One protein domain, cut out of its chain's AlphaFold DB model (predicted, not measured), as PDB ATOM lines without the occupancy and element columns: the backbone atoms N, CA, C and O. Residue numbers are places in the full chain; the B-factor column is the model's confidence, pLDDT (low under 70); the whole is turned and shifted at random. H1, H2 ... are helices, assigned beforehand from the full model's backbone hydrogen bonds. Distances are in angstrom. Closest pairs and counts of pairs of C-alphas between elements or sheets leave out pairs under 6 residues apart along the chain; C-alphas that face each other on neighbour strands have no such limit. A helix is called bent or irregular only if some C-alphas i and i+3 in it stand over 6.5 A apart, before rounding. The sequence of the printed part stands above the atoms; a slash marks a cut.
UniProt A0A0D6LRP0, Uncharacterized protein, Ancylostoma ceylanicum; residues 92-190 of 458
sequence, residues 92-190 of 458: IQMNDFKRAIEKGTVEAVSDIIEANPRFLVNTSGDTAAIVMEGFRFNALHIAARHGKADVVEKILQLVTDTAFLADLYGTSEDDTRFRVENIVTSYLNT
ATOM      1  N   ILE A  92     110.450 214.643  43.902       82.06
ATOM      2  CA  ILE A  92     110.575 215.009  42.483       82.06
ATOM      3  C   ILE A  92     110.904 213.751  41.677       82.06
ATOM      4  O   ILE A  92     110.134 213.371  40.799       82.06
ATOM      5  N   GLN A  93     111.958 213.038  42.082       86.81
ATOM      6  CA  GLN A  93     112.345 211.752  41.500       86.81
ATOM      7  C   GLN A  93     111.195 210.734  41.546       86.81
ATOM      8  O   GLN A  93     110.944 210.053  40.559       86.81
ATOM      9  N   MET A  94     110.438 210.668  42.645       88.38
ATOM     10  CA  MET A  94     109.298 209.751  42.767       88.38
ATOM     11  C   MET A  94     108.154 210.082  41.784       88.38
ATOM     12  O   MET A  94     107.537 209.183  41.212       88.38
ATOM     13  N   ASN A  95     107.903 211.368  41.508       85.38
ATOM     14  CA  ASN A  95     106.956 211.793  40.466       85.38
ATOM     15  C   ASN A  95     107.477 211.533  39.039       85.38
ATOM     16  O   ASN A  95     106.682 211.332  38.116       85.38
ATOM     17  N   ASP A  96     108.796 211.524  38.846       88.38
ATOM     18  CA  ASP A  96     109.423 211.138  37.582       88.38
ATOM     19  C   ASP A  96     109.327 209.621  37.354       88.38
ATOM     20  O   ASP A  96     108.904 209.197  36.278       88.38
ATOM     21  N   PHE A  97     109.577 208.818  38.391       93.44
ATOM     22  CA  PHE A  97     109.380 207.366  38.393       93.44
ATOM     23  C   PHE A  97     107.916 206.977  38.141       93.44
ATOM     24  O   PHE A  97     107.636 206.172  37.254       93.44
ATOM     25  N   LYS A  98     106.958 207.638  38.809       89.25
ATOM     26  CA  LYS A  98     105.523 207.534  38.487       89.25
ATOM     27  C   LYS A  98     105.276 207.715  36.986       89.25
ATOM     28  O   LYS A  98     104.629 206.883  36.359       89.25
ATOM     29  N   ARG A  99     105.784 208.807  36.403       88.75
ATOM     30  CA  ARG A  99     105.581 209.136  34.984       88.75
ATOM     31  C   ARG A  99     106.228 208.103  34.053       88.75
ATOM     32  O   ARG A  99     105.677 207.842  32.982       88.75
ATOM     33  N   ALA A 100     107.352 207.509  34.458       91.38
ATOM     34  CA  ALA A 100     107.983 206.397  33.755       91.38
ATOM     35  C   ALA A 100     107.102 205.135  33.776       91.38
ATOM     36  O   ALA A 100     106.875 204.561  32.717       91.38
ATOM     37  N   ILE A 101     106.500 204.769  34.914       89.06
ATOM     38  CA  ILE A 101     105.547 203.643  34.987       89.06
ATOM     39  C   ILE A 101     104.312 203.904  34.106       89.06
ATOM     40  O   ILE A 101     103.884 203.034  33.348       89.06
ATOM     41  N   GLU A 102     103.741 205.113  34.159       85.75
ATOM     42  CA  GLU A 102     102.532 205.465  33.398       85.75
ATOM     43  C   GLU A 102     102.747 205.426  31.873       85.75
ATOM     44  O   GLU A 102     101.868 204.978  31.133       85.75
ATOM     45  N   LYS A 103     103.893 205.921  31.380       85.56
ATOM     46  CA  LYS A 103     104.098 206.224  29.945       85.56
ATOM     47  C   LYS A 103     105.320 205.572  29.299       85.56
ATOM     48  O   LYS A 103     105.355 205.488  28.075       85.56
ATOM     49  N   GLY A 104     106.300 205.138  30.082       82.81
ATOM     50  CA  GLY A 104     107.552 204.549  29.610       82.81
ATOM     51  C   GLY A 104     107.431 203.087  29.179       82.81
ATOM     52  O   GLY A 104     106.343 202.494  29.182       82.81
ATOM     53  N   THR A 105     108.571 202.523  28.791       89.25
ATOM     54  CA  THR A 105     108.755 201.091  28.524       89.25
ATOM     55  C   THR A 105     109.260 200.379  29.786       89.25
ATOM     56  O   THR A 105     109.611 201.036  30.768       89.25
ATOM     57  N   VAL A 106     109.273 199.042  29.791       90.12
ATOM     58  CA  VAL A 106     109.728 198.262  30.957       90.12
ATOM     59  C   VAL A 106     111.228 198.436  31.215       90.12
ATOM     60  O   VAL A 106     111.646 198.470  32.369       90.12
ATOM     61  N   GLU A 107     112.019 198.653  30.166       92.88
ATOM     62  CA  GLU A 107     113.455 198.936  30.238       92.88
ATOM     63  C   GLU A 107     113.692 200.274  30.944       92.88
ATOM     64  O   GLU A 107     114.351 200.307  31.973       92.88
ATOM     65  N   ALA A 108     113.030 201.352  30.505       91.62
ATOM     66  CA  ALA A 108     113.173 202.673  31.125       91.62
ATOM     67  C   ALA A 108     112.703 202.723  32.594       91.62
ATOM     68  O   ALA A 108     113.140 203.582  33.356       91.62
ATOM     69  N   VAL A 109     111.790 201.833  33.000       92.12
ATOM     70  CA  VAL A 109     111.404 201.658  34.410       92.12
ATOM     71  C   VAL A 109     112.459 200.844  35.166       92.12
ATOM     72  O   VAL A 109     112.778 201.195  36.300       92.12
ATOM     73  N   SER A 110     113.030 199.813  34.539       93.19
ATOM     74  CA  SER A 110     114.110 198.992  35.105       93.19
ATOM     75  C   SER A 110     115.378 199.817  35.330       93.19
ATOM     76  O   SER A 110     115.877 199.813  36.446       93.19
ATOM     77  N   ASP A 111     115.806 200.625  34.353       93.69
ATOM     78  CA  ASP A 111     116.964 201.527  34.452       93.69
ATOM     79  C   ASP A 111     116.877 202.451  35.686       93.69
ATOM     80  O   ASP A 111     117.873 202.718  36.354       93.69
ATOM     81  N   ILE A 112     115.673 202.943  36.011       93.56
ATOM     82  CA  ILE A 112     115.444 203.816  37.174       93.56
ATOM     83  C   ILE A 112     115.544 203.031  38.490       93.56
ATOM     84  O   ILE A 112     116.072 203.556  39.471       93.56
ATOM     85  N   ILE A 113     115.046 201.791  38.522       94.56
ATOM     86  CA  ILE A 113     115.079 200.929  39.712       94.56
ATOM     87  C   ILE A 113     116.496 200.396  39.958       94.56
ATOM     88  O   ILE A 113     116.954 200.402  41.094       94.56
ATOM     89  N   GLU A 114     117.205 199.990  38.907       90.88
ATOM     90  CA  GLU A 114     118.594 199.520  38.965       90.88
ATOM     91  C   GLU A 114     119.553 200.663  39.347       90.88
ATOM     92  O   GLU A 114     120.530 200.439  40.055       90.88
ATOM     93  N   ALA A 115     119.237 201.914  38.983       91.75
ATOM     94  CA  ALA A 115     119.966 203.090  39.459       91.75
ATOM     95  C   ALA A 115     119.686 203.458  40.934       91.75
ATOM     96  O   ALA A 115     120.511 204.142  41.543       91.75
ATOM     97  N   ASN A 116     118.530 203.079  41.501       92.56
ATOM     98  CA  ASN A 116     118.246 203.199  42.937       92.56
ATOM     99  C   ASN A 116     117.065 202.292  43.381       92.56
ATOM    100  O   ASN A 116     115.898 202.670  43.224       92.56
ATOM    101  N   PRO A 117     117.312 201.148  44.043       92.50
ATOM    102  CA  PRO A 117     116.257 200.218  44.456       92.50
ATOM    103  C   PRO A 117     115.257 200.801  45.481       92.50
ATOM    104  O   PRO A 117     114.145 200.282  45.637       92.50
ATOM    105  N   ARG A 118     115.563 201.941  46.123       91.62
ATOM    106  CA  ARG A 118     114.647 202.651  47.044       91.62
ATOM    107  C   ARG A 118     113.456 203.322  46.344       91.62
ATOM    108  O   ARG A 118     112.560 203.823  47.020       91.62
ATOM    109  N   PHE A 119     113.390 203.296  45.008       93.06
ATOM    110  CA  PHE A 119     112.150 203.569  44.268       93.06
ATOM    111  C   PHE A 119     111.063 202.509  44.509       93.06
ATOM    112  O   PHE A 119     109.879 202.827  44.388       93.06
ATOM    113  N   LEU A 120     111.442 201.272  44.863       91.94
ATOM    114  CA  LEU A 120     110.506 200.185  45.166       91.94
ATOM    115  C   LEU A 120     110.346 199.908  46.662       91.94
ATOM    116  O   LEU A 120     109.245 199.538  47.077       91.94
ATOM    117  N   VAL A 121     111.395 200.066  47.473       88.75
ATOM    118  CA  VAL A 121     111.389 199.617  48.875       88.75
ATOM    119  C   VAL A 121     111.715 200.752  49.843       88.75
ATOM    120  O   VAL A 121     112.731 201.439  49.730       88.75
ATOM    121  N   ASN A 122     110.859 200.916  50.851       86.06
ATOM    122  CA  ASN A 122     111.145 201.714  52.029       86.06
ATOM    123  C   ASN A 122     111.950 200.885  53.040       86.06
ATOM    124  O   ASN A 122     111.389 200.166  53.868       86.06
ATOM    125  N   THR A 123     113.268 201.057  53.003       78.94
ATOM    126  CA  THR A 123     114.230 200.368  53.877       78.94
ATOM    127  C   THR A 123     114.096 200.688  55.368       78.94
ATOM    128  O   THR A 123     114.629 199.954  56.183       78.94
ATOM    129  N   SER A 124     113.377 201.753  55.752       70.62
ATOM    130  CA  SER A 124     113.187 202.133  57.168       70.62
ATOM    131  C   SER A 124     112.123 201.319  57.919       70.62
ATOM    132  O   SER A 124     111.839 201.590  59.084       70.62
ATOM    133  N   GLY A 125     111.488 200.363  57.243       69.81
ATOM    134  CA  GLY A 125     110.456 199.513  57.827       69.81
ATOM    135  C   GLY A 125     109.934 198.477  56.841       69.81
ATOM    136  O   GLY A 125     108.721 198.315  56.761       69.81
ATOM    137  N   ASP A 126     110.829 197.887  56.042       79.94
ATOM    138  CA  ASP A 126     110.611 196.741  55.142       79.94
ATOM    139  C   ASP A 126     109.248 196.737  54.419       79.94
ATOM    140  O   ASP A 126     108.489 195.770  54.440       79.94
ATOM    141  N   THR A 127     108.917 197.872  53.798       80.88
ATOM    142  CA  THR A 127     107.599 198.155  53.205       80.88
ATOM    143  C   THR A 127     107.714 198.646  51.764       80.88
ATOM    144  O   THR A 127     108.759 199.128  51.329       80.88
ATOM    145  N   ALA A 128     106.622 198.561  51.004       83.94
ATOM    146  CA  ALA A 128     106.545 199.111  49.658       83.94
ATOM    147  C   ALA A 128     106.740 200.640  49.674       83.94
ATOM    148  O   ALA A 128     106.093 201.356  50.444       83.94
ATOM    149  N   ALA A 129     107.601 201.160  48.797       86.88
ATOM    150  CA  ALA A 129     107.760 202.597  48.621       86.88
ATOM    151  C   ALA A 129     106.464 203.217  48.068       86.88
ATOM    152  O   ALA A 129     105.889 202.750  47.079       86.88
ATOM    153  N   ILE A 130     105.998 204.296  48.704       84.25
ATOM    154  CA  ILE A 130     104.806 205.019  48.259       84.25
ATOM    155  C   ILE A 130     105.200 205.960  47.121       84.25
ATOM    156  O   ILE A 130     105.831 206.995  47.332       84.25
ATOM    157  N   VAL A 131     104.772 205.613  45.911       83.25
ATOM    158  CA  VAL A 131     105.036 206.377  44.687       83.25
ATOM    159  C   VAL A 131     104.045 207.540  44.524       83.25
ATOM    160  O   VAL A 131     104.375 208.572  43.942       83.25
ATOM    161  N   MET A 132     102.827 207.417  45.069       73.12
ATOM    162  CA  MET A 132     101.813 208.481  45.038       73.12
ATOM    163  C   MET A 132     101.230 208.757  46.430       73.12
ATOM    164  O   MET A 132     100.261 208.124  46.837       73.12
ATOM    165  N   GLU A 133     101.785 209.740  47.146       63.62
ATOM    166  CA  GLU A 133     101.476 210.014  48.564       63.62
ATOM    167  C   GLU A 133      99.985 210.203  48.891       63.62
ATOM    168  O   GLU A 133      99.521 209.694  49.911       63.62
ATOM    169  N   GLY A 134      99.231 210.914  48.039       55.03
ATOM    170  CA  GLY A 134      97.812 211.212  48.285       55.03
ATOM    171  C   GLY A 134      96.955 209.948  48.380       55.03
ATOM    172  O   GLY A 134      96.280 209.725  49.384       55.03
ATOM    173  N   PHE A 135      97.077 209.081  47.375       58.59
ATOM    174  CA  PHE A 135      96.344 207.820  47.285       58.59
ATOM    175  C   PHE A 135      97.065 206.631  47.945       58.59
ATOM    176  O   PHE A 135      96.490 205.554  48.049       58.59
ATOM    177  N   ARG A 136      98.319 206.815  48.382       66.06
ATOM    178  CA  ARG A 136      99.235 205.778  48.893       66.06
ATOM    179  C   ARG A 136      99.550 204.625  47.932       66.06
ATOM    180  O   ARG A 136      99.897 203.535  48.372       66.06
ATOM    181  N   PHE A 137      99.512 204.870  46.622       76.00
ATOM    182  CA  PHE A 137      99.887 203.843  45.648       76.00
ATOM    183  C   PHE A 137     101.380 203.521  45.718       76.00
ATOM    184  O   PHE A 137     102.220 204.423  45.634       76.00
ATOM    185  N   ASN A 138     101.688 202.229  45.792       86.62
ATOM    186  CA  ASN A 138     102.995 201.680  45.451       86.62
ATOM    187  C   ASN A 138     103.164 201.600  43.914       86.62
ATOM    188  O   ASN A 138     102.245 201.917  43.148       86.62
ATOM    189  N   ALA A 139     104.338 201.168  43.445       88.25
ATOM    190  CA  ALA A 139     104.619 201.032  42.014       88.25
ATOM    191  C   ALA A 139     103.671 200.037  41.302       88.25
ATOM    192  O   ALA A 139     103.232 200.288  40.176       88.25
ATOM    193  N   LEU A 140     103.293 198.950  41.986       84.75
ATOM    194  CA  LEU A 140     102.438 197.874  41.473       84.75
ATOM    195  C   LEU A 140     101.018 198.373  41.159       84.75
ATOM    196  O   LEU A 140     100.482 198.082  40.090       84.75
ATOM    197  N   HIS A 141     100.430 199.191  42.040       78.88
ATOM    198  CA  HIS A 141      99.098 199.780  41.845       78.88
ATOM    199  C   HIS A 141      99.068 200.695  40.611       78.88
ATOM    200  O   HIS A 141      98.101 200.686  39.846       78.88
ATOM    201  N   ILE A 142     100.138 201.469  40.390       78.56
ATOM    202  CA  ILE A 142     100.259 202.375  39.238       78.56
ATOM    203  C   ILE A 142     100.429 201.569  37.948       78.56
ATOM    204  O   ILE A 142      99.718 201.840  36.977       78.56
ATOM    205  N   ALA A 143     101.304 200.560  37.941       81.25
ATOM    206  CA  ALA A 143     101.536 199.699  36.783       81.25
ATOM    207  C   ALA A 143     100.264 198.926  36.383       81.25
ATOM    208  O   ALA A 143      99.839 198.983  35.225       81.25
ATOM    209  N   ALA A 144      99.586 198.300  37.352       79.69
ATOM    210  CA  ALA A 144      98.347 197.558  37.125       79.69
ATOM    211  C   ALA A 144      97.209 198.460  36.612       79.69
ATOM    212  O   ALA A 144      96.501 198.094  35.674       79.69
ATOM    213  N   ARG A 145      97.063 199.677  37.160       77.56
ATOM    214  CA  ARG A 145      96.058 200.663  36.713       77.56
ATOM    215  C   ARG A 145      96.243 201.106  35.260       77.56
ATOM    216  O   ARG A 145      95.256 201.416  34.598       77.56
ATOM    217  N   HIS A 146      97.481 201.129  34.771       77.81
ATOM    218  CA  HIS A 146      97.816 201.510  33.396       77.81
ATOM    219  C   HIS A 146      97.969 200.303  32.453       77.81
ATOM    220  O   HIS A 146      98.386 200.476  31.310       77.81
ATOM    221  N   GLY A 147      97.624 199.089  32.905       76.69
ATOM    222  CA  GLY A 147      97.693 197.869  32.094       76.69
ATOM    223  C   GLY A 147      99.118 197.427  31.739       76.69
ATOM    224  O   GLY A 147      99.307 196.704  30.766       76.69
ATOM    225  N   LYS A 148     100.126 197.869  32.499       78.44
ATOM    226  CA  LYS A 148     101.550 197.595  32.257       78.44
ATOM    227  C   LYS A 148     101.945 196.234  32.843       78.44
ATOM    228  O   LYS A 148     102.650 196.179  33.847       78.44
ATOM    229  N   ALA A 149     101.453 195.150  32.242       82.69
ATOM    230  CA  ALA A 149     101.668 193.780  32.727       82.69
ATOM    231  C   ALA A 149     103.160 193.436  32.906       82.69
ATOM    232  O   ALA A 149     103.547 192.974  33.973       82.69
ATOM    233  N   ASP A 150     104.000 193.777  31.927       84.50
ATOM    234  CA  ASP A 150     105.448 193.505  31.960       84.50
ATOM    235  C   ASP A 150     106.150 194.231  33.129       84.50
ATOM    236  O   ASP A 150     107.073 193.712  33.752       84.50
ATOM    237  N   VAL A 151     105.671 195.434  33.475       85.12
ATOM    238  CA  VAL A 151     106.176 196.220  34.614       85.12
ATOM    239  C   VAL A 151     105.674 195.649  35.943       85.12
ATOM    240  O   VAL A 151     106.425 195.621  36.911       85.12
ATOM    241  N   VAL A 152     104.426 195.170  36.000       85.19
ATOM    242  CA  VAL A 152     103.878 194.448  37.165       85.19
ATOM    243  C   VAL A 152     104.708 193.196  37.452       85.19
ATOM    244  O   VAL A 152     105.102 192.981  38.597       85.19
ATOM    245  N   GLU A 153     105.020 192.408  36.421       87.88
ATOM    246  CA  GLU A 153     105.852 191.211  36.539       87.88
ATOM    247  C   GLU A 153     107.277 191.552  37.004       87.88
ATOM    248  O   GLU A 153     107.733 191.003  38.005       87.88
ATOM    249  N   LYS A 154     107.950 192.516  36.356       88.81
ATOM    250  CA  LYS A 154     109.307 192.951  36.731       88.81
ATOM    251  C   LYS A 154     109.378 193.517  38.157       88.81
ATOM    252  O   LYS A 154     110.341 193.228  38.863       88.81
ATOM    253  N   ILE A 155     108.372 194.273  38.615       89.81
ATOM    254  CA  ILE A 155     108.302 194.744  40.013       89.81
ATOM    255  C   ILE A 155     108.216 193.554  40.971       89.81
ATOM    256  O   ILE A 155     108.975 193.516  41.936       89.81
ATOM    257  N   LEU A 156     107.322 192.592  40.711       89.56
ATOM    258  CA  LEU A 156     107.157 191.415  41.568       89.56
ATOM    259  C   LEU A 156     108.433 190.570  41.623       89.56
ATOM    260  O   LEU A 156     108.848 190.212  42.718       89.56
ATOM    261  N   GLN A 157     109.082 190.329  40.479       91.12
ATOM    262  CA  GLN A 157     110.374 189.639  40.410       91.12
ATOM    263  C   GLN A 157     111.413 190.314  41.321       91.12
ATOM    264  O   GLN A 157     111.956 189.658  42.207       91.12
ATOM    265  N   LEU A 158     111.623 191.629  41.172       91.31
ATOM    266  CA  LEU A 158     112.629 192.377  41.936       91.31
ATOM    267  C   LEU A 158     112.351 192.404  43.448       91.31
ATOM    268  O   LEU A 158     113.276 192.244  44.234       91.31
ATOM    269  N   VAL A 159     111.098 192.560  43.891       90.62
ATOM    270  CA  VAL A 159     110.792 192.571  45.341       90.62
ATOM    271  C   VAL A 159     110.808 191.179  45.986       90.62
ATOM    272  O   VAL A 159     110.742 191.082  47.210       90.62
ATOM    273  N   THR A 160     110.901 190.113  45.184       90.88
ATOM    274  CA  THR A 160     111.131 188.731  45.648       90.88
ATOM    275  C   THR A 160     112.584 188.266  45.527       90.88
ATOM    276  O   THR A 160     112.915 187.195  46.029       90.88
ATOM    277  N   ASP A 161     113.445 189.042  44.867       92.50
ATOM    278  CA  ASP A 161     114.842 188.695  44.602       92.50
ATOM    279  C   ASP A 161     115.729 189.041  45.814       92.50
ATOM    280  O   ASP A 161     115.914 190.210  46.170       92.50
ATOM    281  N   THR A 162     116.281 188.013  46.467       89.56
ATOM    282  CA  THR A 162     117.158 188.168  47.637       89.56
ATOM    283  C   THR A 162     118.486 188.831  47.298       89.56
ATOM    284  O   THR A 162     118.999 189.573  48.130       89.56
ATOM    285  N   ALA A 163     119.027 188.646  46.092       90.19
ATOM    286  CA  ALA A 163     120.277 189.281  45.684       90.19
ATOM    287  C   ALA A 163     120.076 190.786  45.427       90.19
ATOM    288  O   ALA A 163     120.872 191.608  45.884       90.19
ATOM    289  N   PHE A 164     118.967 191.161  44.780       91.81
ATOM    290  CA  PHE A 164     118.566 192.565  44.611       91.81
ATOM    291  C   PHE A 164     118.344 193.268  45.958       91.81
ATOM    292  O   PHE A 164     118.789 194.400  46.162       91.81
ATOM    293  N   LEU A 165     117.679 192.602  46.907       88.81
ATOM    294  CA  LEU A 165     117.486 193.161  48.243       88.81
ATOM    295  C   LEU A 165     118.792 193.185  49.058       88.81
ATOM    296  O   LEU A 165     118.988 194.108  49.848       88.81
ATOM    297  N   ALA A 166     119.691 192.212  48.885       87.81
ATOM    298  CA  ALA A 166     120.977 192.182  49.583       87.81
ATOM    299  C   ALA A 166     121.833 193.403  49.217       87.81
ATOM    300  O   ALA A 166     122.367 194.063  50.111       87.81
ATOM    301  N   ASP A 167     121.864 193.771  47.931       89.31
ATOM    302  CA  ASP A 167     122.467 195.021  47.456       89.31
ATOM    303  C   ASP A 167     121.748 196.266  48.013       89.31
ATOM    304  O   ASP A 167     122.394 197.163  48.558       89.31
ATOM    305  N   LEU A 168     120.407 196.298  47.974       88.44
ATOM    306  CA  LEU A 168     119.610 197.410  48.513       88.44
ATOM    307  C   LEU A 168     119.936 197.728  49.983       88.44
ATOM    308  O   LEU A 168     120.001 198.902  50.354       88.44
ATOM    309  N   TYR A 169     120.066 196.703  50.825       84.00
ATOM    310  CA  TYR A 169     120.279 196.856  52.266       84.00
ATOM    311  C   TYR A 169     121.762 196.816  52.672       84.00
ATOM    312  O   TYR A 169     122.065 197.142  53.816       84.00
ATOM    313  N   GLY A 170     122.681 196.438  51.775       84.25
ATOM    314  CA  GLY A 170     124.094 196.227  52.110       84.25
ATOM    315  C   GLY A 170     124.304 195.061  53.087       84.25
ATOM    316  O   GLY A 170     125.094 195.175  54.023       84.25
ATOM    317  N   THR A 171     123.546 193.973  52.919       85.62
ATOM    318  CA  THR A 171     123.424 192.857  53.881       85.62
ATOM    319  C   THR A 171     123.537 191.492  53.184       85.62
ATOM    320  O   THR A 171     123.733 191.424  51.974       85.62
ATOM    321  N   SER A 172     123.437 190.386  53.928       84.06
ATOM    322  CA  SER A 172     123.445 189.036  53.349       84.06
ATOM    323  C   SER A 172     122.075 188.629  52.793       84.06
ATOM    324  O   SER A 172     121.028 189.034  53.304       84.06
ATOM    325  N   GLU A 173     122.062 187.749  51.788       84.00
ATOM    326  CA  GLU A 173     120.811 187.199  51.246       84.00
ATOM    327  C   GLU A 173     119.953 186.505  52.319       84.00
ATOM    328  O   GLU A 173     118.726 186.596  52.276       84.00
ATOM    329  N   ASP A 174     120.579 185.868  53.315       77.50
ATOM    330  CA  ASP A 174     119.875 185.229  54.430       77.50
ATOM    331  C   ASP A 174     119.101 186.234  55.301       77.50
ATOM    332  O   ASP A 174     117.963 185.939  55.658       77.50
ATOM    333  N   ASP A 175     119.650 187.426  55.585       78.12
ATOM    334  CA  ASP A 175     118.915 188.509  56.268       78.12
ATOM    335  C   ASP A 175     117.734 188.980  55.407       78.12
ATOM    336  O   ASP A 175     116.599 189.085  55.876       78.12
ATOM    337  N   THR A 176     117.963 189.181  54.104       83.12
ATOM    338  CA  THR A 176     116.900 189.657  53.207       83.12
ATOM    339  C   THR A 176     115.762 188.666  53.019       83.12
ATOM    340  O   THR A 176     114.622 189.097  52.854       83.12
ATOM    341  N   ARG A 177     116.015 187.355  53.131       78.38
ATOM    342  CA  ARG A 177     114.974 186.322  53.043       78.38
ATOM    343  C   ARG A 177     113.873 186.525  54.090       78.38
ATOM    344  O   ARG A 177     112.707 186.297  53.782       78.38
ATOM    345  N   PHE A 178     114.218 187.018  55.283       75.19
ATOM    346  CA  PHE A 178     113.243 187.375  56.324       75.19
ATOM    347  C   PHE A 178     112.517 188.704  56.044       75.19
ATOM    348  O   PHE A 178     111.403 188.910  56.522       75.19
ATOM    349  N   ARG A 179     113.111 189.603  55.246       78.69
ATOM    350  CA  ARG A 179     112.515 190.895  54.855       78.69
ATOM    351  C   ARG A 179     111.564 190.781  53.659       78.69
ATOM    352  O   ARG A 179     110.575 191.512  53.616       78.69
ATOM    353  N   VAL A 180     111.823 189.858  52.721       81.94
ATOM    354  CA  VAL A 180     110.990 189.617  51.519       81.94
ATOM    355  C   VAL A 180     109.513 189.466  51.882       81.94
ATOM    356  O   VAL A 180     108.669 190.104  51.257       81.94
ATOM    357  N   GLU A 181     109.187 188.674  52.909       76.25
ATOM    358  CA  GLU A 181     107.796 188.434  53.315       76.25
ATOM    359  C   GLU A 181     107.071 189.738  53.681       76.25
ATOM    360  O   GLU A 181     105.961 189.976  53.201       76.25
ATOM    361  N   ASN A 182     107.714 190.627  54.445       71.00
ATOM    362  CA  ASN A 182     107.151 191.924  54.836       71.00
ATOM    363  C   ASN A 182     106.977 192.861  53.631       71.00
ATOM    364  O   ASN A 182     105.921 193.481  53.471       71.00
ATOM    365  N   ILE A 183     107.975 192.915  52.744       79.69
ATOM    366  CA  ILE A 183     107.974 193.780  51.558       79.69
ATOM    367  C   ILE A 183     106.878 193.339  50.576       79.69
ATOM    368  O   ILE A 183     106.060 194.161  50.153       79.69
ATOM    369  N   VAL A 184     106.799 192.043  50.261       78.06
ATOM    370  CA  VAL A 184     105.769 191.461  49.384       78.06
ATOM    371  C   VAL A 184     104.377 191.611  50.005       78.06
ATOM    372  O   VAL A 184     103.443 192.055  49.333       78.06
ATOM    373  N   THR A 185     104.237 191.336  51.306       73.25
ATOM    374  CA  THR A 185     102.983 191.545  52.047       73.25
ATOM    375  C   THR A 185     102.546 193.007  51.985       73.25
ATOM    376  O   THR A 185     101.367 193.279  51.758       73.25
ATOM    377  N   SER A 186     103.473 193.960  52.107       74.81
ATOM    378  CA  SER A 186     103.189 195.386  51.951       74.81
ATOM    379  C   SER A 186     102.748 195.737  50.525       74.81
ATOM    380  O   SER A 186     101.786 196.489  50.356       74.81
ATOM    381  N   TYR A 187     103.377 195.166  49.497       77.19
ATOM    382  CA  TYR A 187     102.990 195.387  48.101       77.19
ATOM    383  C   TYR A 187     101.575 194.899  47.770       77.19
ATOM    384  O   TYR A 187     100.875 195.556  46.998       77.19
ATOM    385  N   LEU A 188     101.148 193.780  48.360       70.06
ATOM    386  CA  LEU A 188      99.846 193.163  48.090       70.06
ATOM    387  C   LEU A 188      98.716 193.664  49.008       70.06
ATOM    388  O   LEU A 188      97.558 193.645  48.597       70.06
ATOM    389  N   ASN A 189      99.034 194.128  50.224       61.25
ATOM    390  CA  ASN A 189      98.042 194.474  51.253       61.25
ATOM    391  C   ASN A 189      98.015 195.964  51.655       61.25
ATOM    392  O   ASN A 189      97.313 196.321  52.599       61.25
ATOM    393  N   THR A 190      98.744 196.858  50.973       59.72
ATOM    394  CA  THR A 190      98.625 198.311  51.224       59.72
ATOM    395  C   THR A 190      97.250 198.821  50.760       59.72
ATOM    396  O   THR A 190      96.950 198.725  49.571       59.72
TER     397      THR A 190
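What this domain is: This is residues 92 to 190 of the 458 residues of an uncharacterized protein of Ancylostoma ceylanicum (UniProt A0A0D6LRP0). What shape do the six helices make? Two helical hairpins, H1 with H2 and H3 with H4, pack together in a loose ring in which the neighbours follow as H1, H2, H4, H3. Beyond the last residues of H4, H5 makes a corner, and H6 folds back to pack with its residues 180 to 184 on residues 156 to 160 of H4. What are the class and the size? The printed part has 99 residues with six named helices, H1 to H6 in order along the chain, and no named strand; its class is all helix. It is compact, with a radius of gyration of the C-alphas of 12.5 A, and spans 36 by 25 by 25 A.

How they stand to each other: What does the longest helix touch? H6, residues 173 to 189, touches H5, residues 162 to 169, with its residues 173 to 180 alone; they are about perpendicular at 90 degrees, and the closest C-alphas, of Thr 162 and Glu 173, are 5.2 A apart. H6 also touches H4, residues 149 to 160, at a steep tilt of 42 degrees, opposite ways, with the C-alphas of Thr 160 and Val 180 closest at 5.9 A. H4 and H5 touch only at the corner by their link, and only just, with 3 pairs of C-alphas within 8 A, the closest being Leu 158 and Phe 164 at 6.5 A. Which helix is the hub? H4 is the hub, touching four helices. It forms a hairpin with H3, residues 139 to 145, at a shallow tilt of 25 degrees, with the C-alphas of Leu 140 and Val 152 closest at 5.7 A. With its residues 150 to 154 alone H4 touches H2, residues 106 to 115, at a shallow tilt of 27 degrees, the same way, with the C-alphas of Val 106 and Val 151 closest at 5.5 A. Where is the first helix? H1, residues 92 to 103, forms a hairpin with H2 at a shallow tilt of 21 degrees, with the C-alphas of Ala 100 and Val 109 closest at 5.9 A. It touches H3 at a shallow tilt of 34 degrees, only just short of steep, with the C-alphas of Ile 101 and Ala 143 closest at 5.9 A. H1 is apart from H5 and H6, and H2 and H3 are apart. How do the backbones run? In H1, H3, H4 and H5 every O i to N i+4 pair is within hydrogen-bond range, against 5 of 6 in H2 and 9 of 13 in H6.

Where its parts are: Where does the longest helix run? H6 is 23.9 A from C-alpha 173 at (120.811, 187.199, 51.246) to C-alpha 189 at (98.042, 194.474, 51.253). It has a kink of 32 degrees near residue 180 and is neither bent nor irregular, but only just: C-alphas 178 and 181 are 6.3 A apart. How long are the others? H4 measures 16.8 A, H1 16.6 A, H2 14.2 A, H5 10.3 A and H3 10.1 A. H1 begins at C-alpha 92, at (110.575, 215.009, 42.483).

The domain as a whole: How far does it reach? The two C-alphas farthest apart, of Lys 103 and Asp 174, are 35.9 A from each other. How is it linked? The printed part has no cut; the link from H2 to H3, residues 116 to 138, is long, and the other four links are tight. In that long link residues 121 to 122 pair with residues 127 to 128, antiparallel. Where is confidence low? Residues 125, 133 to 136 and 189 to 190 are under 70, and the mean pLDDT of the printed part is 83.4.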